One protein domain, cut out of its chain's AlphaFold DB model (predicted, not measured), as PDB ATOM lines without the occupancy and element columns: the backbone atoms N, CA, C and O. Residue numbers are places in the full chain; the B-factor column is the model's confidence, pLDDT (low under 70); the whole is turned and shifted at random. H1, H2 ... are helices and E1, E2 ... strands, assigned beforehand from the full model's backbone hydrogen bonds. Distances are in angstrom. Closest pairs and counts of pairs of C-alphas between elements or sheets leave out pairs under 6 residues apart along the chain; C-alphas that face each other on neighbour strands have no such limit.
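This is residues 20 to 70 of the 72 residues of an uncharacterized protein of Ancylostoma ceylanicum (UniProt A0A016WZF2). A small sheet of two parallel strands, E1 and E2, sits in the middle of a thin, flat model, with H3 packing beside E2 at one end and H1 and H2 making an open loop on the other side. Residues 27 to 32 and 38 to 43, on that loop, stick out. The printed part has 51 residues, with three named helices and two named strands in the order E1, H1, H2, E2, H3; the class is mixed, helices and strands. It is only just compact, close to loose, with a radius of gyration of the C-alphas of 11.5 A and spans of 30 by 25 by 9 A.

E1, residues 20 to 22, and E2, residues 46 to 49, are parallel neighbours at 42 degrees, with N 21 and O 47 within hydrogen-bond range at 2.9 A. With H1, residues 23 to 26, and H2, residues 30 to 40, they form a strand-helix-strand unit, two parallel strands with helices between them along the chain, and its crossover is right-handed. The closest C-alphas of E2 and H3, residues 57 to 68, are those of Ile 47 and Leu 63, 7.1 A apart. E1 and H3 are only just apart, at 8.2 A. H1 and H2 are close but not clearly touching, the C-alphas of Ile 26 and Lys 33 being closest at 5.5 A. H2 and H3 are apart. Each O i to N i+4 pair is within hydrogen-bond range in H2 and H3; H1 is too short for one.

E1 begins at C-alpha 20, (64.513, 76.927, -38.108), and measures 7.0 A; E2 measures 9.6 A. H1 measures 5.1 A and H2 15.5 A. H3 measures 16.3 A and ends at C-alpha 68, (62.360, 91.656, -42.958).

The C-alphas farthest apart are those of Ser 29 and Cys 68, 31.6 A. The printed part has no cut and no long link. Residues 24 to 30 have pLDDT under 70.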
ATOM      1  N   VAL A  20      63.286  77.057 -38.902       85.38
ATOM      2  CA  VAL A  20      64.513  76.927 -38.108       85.38
ATOM      3  C   VAL A  20      64.804  75.442 -37.945       85.38
ATOM      4  O   VAL A  20      63.934  74.690 -37.502       85.38
ATOM      5  N   SER A  21      65.997  74.996 -38.338       82.56
ATOM      6  CA  SER A  21      66.298  73.568 -38.432       82.56
ATOM      7  C   SER A  21      67.620  73.205 -37.770       82.56
ATOM      8  O   SER A  21      68.647  73.822 -38.025       82.56
ATOM      9  N   VAL A  22      67.608  72.156 -36.947       84.25
ATOM     10  CA  VAL A  22      68.796  71.696 -36.220       84.25
ATOM     11  C   VAL A  22      69.708  70.883 -37.149       84.25
ATOM     12  O   VAL A  22      69.318  69.819 -37.618       84.25
ATOM     13  N   GLU A  23      70.934  71.332 -37.415       71.88
ATOM     14  CA  GLU A  23      71.871  70.677 -38.346       71.88
ATOM     15  C   GLU A  23      72.119  69.203 -38.002       71.88
ATOM     16  O   GLU A  23      72.145  68.355 -38.898       71.88
ATOM     17  N   ASN A  24      72.194  68.871 -36.711       59.38
ATOM     18  CA  ASN A  24      72.385  67.495 -36.250       59.38
ATOM     19  C   ASN A  24      71.165  66.574 -36.446       59.38
ATOM     20  O   ASN A  24      71.325  65.356 -36.405       59.38
ATOM     21  N   SER A  25      69.960  67.105 -36.684       54.19
ATOM     22  CA  SER A  25      68.780  66.289 -37.023       54.19
ATOM     23  C   SER A  25      68.546  66.181 -38.534       54.19
ATOM     24  O   SER A  25      67.917  65.233 -39.005       54.19
ATOM     25  N   ILE A  26      69.104  67.115 -39.307       55.06
ATOM     26  CA  ILE A  26      69.086  67.108 -40.774       55.06
ATOM     27  C   ILE A  26      70.215  66.219 -41.326       55.06
ATOM     28  O   ILE A  26      70.119  65.716 -42.444       55.06
ATOM     29  N   SER A  27      71.303  66.005 -40.577       53.59
ATOM     30  CA  SER A  27      72.486  65.272 -41.047       53.59
ATOM     31  C   SER A  27      72.362  63.744 -41.024       53.59
ATOM     32  O   SER A  27      73.116  63.087 -41.736       53.59
ATOM     33  N   SER A  28      71.413  63.173 -40.277       58.41
ATOM     34  CA  SER A  28      71.374  61.725 -40.022       58.41
ATOM     35  C   SER A  28      70.705  60.886 -41.119       58.41
ATOM     36  O   SER A  28      70.954  59.686 -41.187       58.41
ATOM     37  N   SER A  29      69.907  61.485 -42.015       66.56
ATOM     38  CA  SER A  29      69.342  60.791 -43.183       66.56
ATOM     39  C   SER A  29      69.187  61.726 -44.397       66.56
ATOM     40  O   SER A  29      68.614  62.812 -44.257       66.56
ATOM     41  N   PRO A  30      69.639  61.322 -45.604       69.19
ATOM     42  CA  PRO A  30      69.397  62.047 -46.855       69.19
ATOM     43  C   PRO A  30      67.913  62.364 -47.100       69.19
ATOM     44  O   PRO A  30      67.585  63.441 -47.598       69.19
ATOM     45  N   GLU A  31      67.015  61.473 -46.676       75.31
ATOM     46  CA  GLU A  31      65.564  61.640 -46.813       75.31
ATOM     47  C   GLU A  31      65.044  62.812 -45.971       75.31
ATOM     48  O   GLU A  31      64.190  63.578 -46.419       75.31
ATOM     49  N   SER A  32      65.588  63.008 -44.765       72.12
ATOM     50  CA  SER A  32      65.243  64.152 -43.911       72.12
ATOM     51  C   SER A  32      65.659  65.474 -44.556       72.12
ATOM     52  O   SER A  32      64.877  66.426 -44.549       72.12
ATOM     53  N   LYS A  33      66.843  65.526 -45.188       71.62
ATOM     54  CA  LYS A  33      67.300  66.713 -45.938       71.62
ATOM     55  C   LYS A  33      66.369  67.035 -47.095       71.62
ATOM     56  O   LYS A  33      65.991  68.190 -47.289       71.62
ATOM     57  N   GLU A  34      66.003  66.015 -47.863       76.62
ATOM     58  CA  GLU A  34      65.129  66.170 -49.019       76.62
ATOM     59  C   GLU A  34      63.725  66.628 -48.605       76.62
ATOM     60  O   GLU A  34      63.167  67.535 -49.223       76.62
ATOM     61  N   ARG A  35      63.177  66.073 -47.516       78.12
ATOM     62  CA  ARG A  35      61.878  66.485 -46.964       78.12
ATOM     63  C   ARG A  35      61.867  67.954 -46.552       78.12
ATOM     64  O   ARG A  35      60.959  68.676 -46.956       78.12
ATOM     65  N   VAL A  36      62.870  68.410 -45.799       75.69
ATOM     66  CA  VAL A  36      62.954  69.816 -45.365       75.69
ATOM     67  C   VAL A  36      63.086  70.748 -46.572       75.69
ATOM     68  O   VAL A  36      62.385  71.753 -46.636       75.69
ATOM     69  N   ARG A  37      63.890  70.385 -47.580       74.81
ATOM     70  CA  ARG A  37      64.008  71.164 -48.827       74.81
ATOM     71  C   ARG A  37      62.693  71.244 -49.600       74.81
ATOM     72  O   ARG A  37      62.324  72.325 -50.048       74.81
ATOM     73  N   LYS A  38      61.961  70.129 -49.725       78.50
ATOM     74  CA  LYS A  38      60.639  70.100 -50.379       78.50
ATOM     75  C   LYS A  38      59.623  70.987 -49.659       78.50
ATOM     76  O   LYS A  38      58.827  71.650 -50.316       78.50
ATOM     77  N   ILE A  39      59.666  71.013 -48.327       79.50
ATOM     78  CA  ILE A  39      58.763  71.819 -47.496       79.50
ATOM     79  C   ILE A  39      59.132  73.312 -47.551       79.50
ATOM     80  O   ILE A  39      58.252  74.159 -47.698       79.50
ATOM     81  N   ALA A  40      60.423  73.639 -47.469       77.62
ATOM     82  CA  ALA A  40      60.910  75.018 -47.464       77.62
ATOM     83  C   ALA A  40      60.869  75.694 -48.844       77.62
ATOM     84  O   ALA A  40      60.906  76.924 -48.916       77.62
ATOM     85  N   LYS A  41      60.781  74.903 -49.926       77.88
ATOM     86  CA  LYS A  41      60.810  75.300 -51.349       77.88
ATOM     87  C   LYS A  41      62.105  75.990 -51.811       77.88
ATOM     88  O   LYS A  41      62.530  75.734 -52.930       77.88
ATOM     89  N   SER A  42      62.749  76.795 -50.964       78.44
ATOM     90  CA  SER A  42      64.053  77.421 -51.186       78.44
ATOM     91  C   SER A  42      64.938  77.325 -49.929       78.44
ATOM     92  O   SER A  42      64.414  77.440 -48.816       78.44
ATOM     93  N   PRO A  43      66.265  77.109 -50.062       76.94
ATOM     94  CA  PRO A  43      67.192  77.077 -48.928       76.94
ATOM     95  C   PRO A  43      67.258  78.382 -48.123       76.94
ATOM     96  O   PRO A  43      67.520  78.320 -46.930       76.94
ATOM     97  N   GLU A  44      66.976  79.537 -48.728       80.19
ATOM     98  CA  GLU A  44      66.931  80.840 -48.035       80.19
ATOM     99  C   GLU A  44      65.827  80.932 -46.967       80.19
ATOM    100  O   GLU A  44      65.865  81.791 -46.095       80.19
ATOM    101  N   ASN A  45      64.839  80.034 -47.019       81.44
ATOM    102  CA  ASN A  45      63.780  79.935 -46.018       81.44
ATOM    103  C   ASN A  45      64.175  79.035 -44.841       81.44
ATOM    104  O   ASN A  45      63.313  78.697 -44.032       81.44
ATOM    105  N   ILE A  46      65.431  78.583 -44.765       83.81
ATOM    106  CA  ILE A  46      65.919  77.688 -43.716       83.81
ATOM    107  C   ILE A  46      67.044  78.379 -42.950       83.81
ATOM    108  O   ILE A  46      68.087  78.690 -43.514       83.81
ATOM    109  N   ILE A  47      66.859  78.521 -41.641       85.56
ATOM    110  CA  ILE A  47      67.882  78.999 -40.715       85.56
ATOM    111  C   ILE A  47      68.451  77.786 -39.975       85.56
ATOM    112  O   ILE A  47      67.742  77.171 -39.167       85.56
ATOM    113  N   PRO A  48      69.696  77.380 -40.270       83.12
ATOM    114  CA  PRO A  48      70.328  76.265 -39.588       83.12
ATOM    115  C   PRO A  48      70.765  76.668 -38.173       83.12
ATOM    116  O   PRO A  48      71.326  77.742 -37.969       83.12
ATOM    117  N   ILE A  49      70.549  75.783 -37.199       85.38
ATOM    118  CA  ILE A  49      71.083  75.903 -35.833       85.38
ATOM    119  C   ILE A  49      71.822  74.620 -35.450       85.38
ATOM    120  O   ILE A  49      71.402  73.530 -35.819       85.38
ATOM    121  N   ALA A  50      72.904  74.705 -34.677       82.62
ATOM    122  CA  ALA A  50      73.681  73.512 -34.316       82.62
ATOM    123  C   ALA A  50      72.906  72.548 -33.387       82.62
ATOM    124  O   ALA A  50      73.019  71.325 -33.495       82.62
ATOM    125  N   SER A  51      72.094  73.094 -32.476       82.81
ATOM    126  CA  SER A  51      71.282  72.355 -31.499       82.81
ATOM    127  C   SER A  51      70.103  73.205 -31.013       82.81
ATOM    128  O   SER A  51      70.098  74.415 -31.220       82.81
ATOM    129  N   PHE A  52      69.132  72.613 -30.310       81.38
ATOM    130  CA  PHE A  52      68.032  73.384 -29.708       81.38
ATOM    131  C   PHE A  52      68.511  74.419 -28.681       81.38
ATOM    132  O   PHE A  52      67.921  75.487 -28.570       81.38
ATOM    133  N   THR A  53      69.604  74.140 -27.964       82.81
ATOM    134  CA  THR A  53      70.205  75.087 -27.012       82.81
ATOM    135  C   THR A  53      71.009  76.189 -27.699       82.81
ATOM    136  O   THR A  53      71.420  77.135 -27.039       82.81
ATOM    137  N   SER A  54      71.244  76.075 -29.008       83.44
ATOM    138  CA  SER A  54      71.900  77.105 -29.820       83.44
ATOM    139  C   SER A  54      70.926  78.164 -30.331       83.44
ATOM    140  O   SER A  54      71.356  79.055 -31.050       83.44
ATOM    141  N   PHE A  55      69.632  78.075 -29.998       82.81
ATOM    142  CA  PHE A  55      68.680  79.141 -30.296       82.81
ATOM    143  C   PHE A  55      68.913  80.313 -29.333       82.81
ATOM    144  O   PHE A  55      68.330  80.387 -28.251       82.81
ATOM    145  N   ASP A  56      69.830  81.190 -29.718       84.06
ATOM    146  CA  ASP A  56      70.270  82.358 -28.966       84.06
ATOM    147  C   ASP A  56      69.798  83.670 -29.619       84.06
ATOM    148  O   ASP A  56      69.063  83.677 -30.610       84.06
ATOM    149  N   THR A  57      70.212  84.805 -29.051       84.81
ATOM    150  CA  THR A  57      69.869  86.135 -29.576       84.81
ATOM    151  C   THR A  57      70.360  86.329 -31.011       84.81
ATOM    152  O   THR A  57      69.618  86.861 -31.828       84.81
ATOM    153  N   THR A  58      71.540  85.809 -31.351       84.12
ATOM    154  CA  THR A  58      72.093  85.848 -32.714       84.12
ATOM    155  C   THR A  58      71.185  85.125 -33.711       84.12
ATOM    156  O   THR A  58      70.879  85.623 -34.792       84.12
ATOM    157  N   THR A  59      70.706  83.936 -33.341       82.56
ATOM    158  CA  THR A  59      69.772  83.153 -34.159       82.56
ATOM    159  C   THR A  59      68.444  83.886 -34.345       82.56
ATOM    160  O   THR A  59      67.876  83.873 -35.439       82.56
ATOM    161  N   LEU A  60      67.951  84.537 -33.289       82.88
ATOM    162  CA  LEU A  60      66.736  85.342 -33.346       82.88
ATOM    163  C   LEU A  60      66.900  86.556 -34.274       82.88
ATOM    164  O   LEU A  60      65.994  86.838 -35.054       82.88
ATOM    165  N   GLU A  61      68.040  87.241 -34.230       86.44
ATOM    166  CA  GLU A  61      68.350  88.370 -35.118       86.44
ATOM    167  C   GLU A  61      68.369  87.940 -36.590       86.44
ATOM    168  O   GLU A  61      67.688  88.552 -37.412       86.44
ATOM    169  N   ASN A  62      69.031  86.822 -36.905       83.81
ATOM    170  CA  ASN A  62      69.043  86.255 -38.257       83.81
ATOM    171  C   ASN A  62      67.629  85.885 -38.747       83.81
ATOM    172  O   ASN A  62      67.299  86.051 -39.926       83.81
ATOM    173  N   LEU A  63      66.768  85.392 -37.846       84.94
ATOM    174  CA  LEU A  63      65.363  85.121 -38.156       84.94
ATOM    175  C   LEU A  63      64.605  86.401 -38.490       84.94
ATOM    176  O   LEU A  63      63.882  86.434 -39.486       84.94
ATOM    177  N   MET A  64      64.793  87.451 -37.695       85.56
ATOM    178  CA  MET A  64      64.161  88.746 -37.942       85.56
ATOM    179  C   MET A  64      64.637  89.362 -39.255       85.56
ATOM    180  O   MET A  64      63.808  89.818 -40.035       85.56
ATOM    181  N   GLU A  65      65.933  89.301 -39.559       84.06
ATOM    182  CA  GLU A  65      66.475  89.777 -40.833       84.06
ATOM    183  C   GLU A  65      65.877  89.016 -42.027       84.06
ATOM    184  O   GLU A  65      65.450  89.628 -43.006       84.06
ATOM    185  N   THR A  66      65.760  87.690 -41.929       80.25
ATOM    186  CA  THR A  66      65.154  86.861 -42.986       80.25
ATOM    187  C   THR A  66      63.677  87.206 -43.203       80.25
ATOM    188  O   THR A  66      63.210  87.235 -44.342       80.25
ATOM    189  N   ILE A  67      62.939  87.489 -42.122       81.75
ATOM    190  CA  ILE A  67      61.550  87.964 -42.193       81.75
ATOM    191  C   ILE A  67      61.489  89.356 -42.835       81.75
ATOM    192  O   ILE A  67      60.654  89.581 -43.706       81.75
ATOM    193  N   CYS A  68      62.354  90.287 -42.436       79.94
ATOM    194  CA  CYS A  68      62.360  91.656 -42.958       79.94
ATOM    195  C   CYS A  68      62.747  91.725 -44.439       79.94
ATOM    196  O   CYS A  68      62.180  92.524 -45.179       79.94
ATOM    197  N   ASN A  69      63.668  90.868 -44.877       79.38
ATOM    198  CA  ASN A  69      64.086  90.760 -46.274       79.38
ATOM    199  C   ASN A  69      63.115  89.925 -47.119       79.38
ATOM    200  O   ASN A  69      63.386  89.635 -48.286       79.38
ATOM    201  N   ALA A  70      61.988  89.503 -46.544       72.38
ATOM    202  CA  ALA A  70      60.955  88.840 -47.298       72.38
ATOM    203  C   ALA A  70      60.091  89.815 -48.081       72.38
ATOM    204  O   ALA A  70      59.202  90.455 -47.531       72.38
TER     205      ALA A  70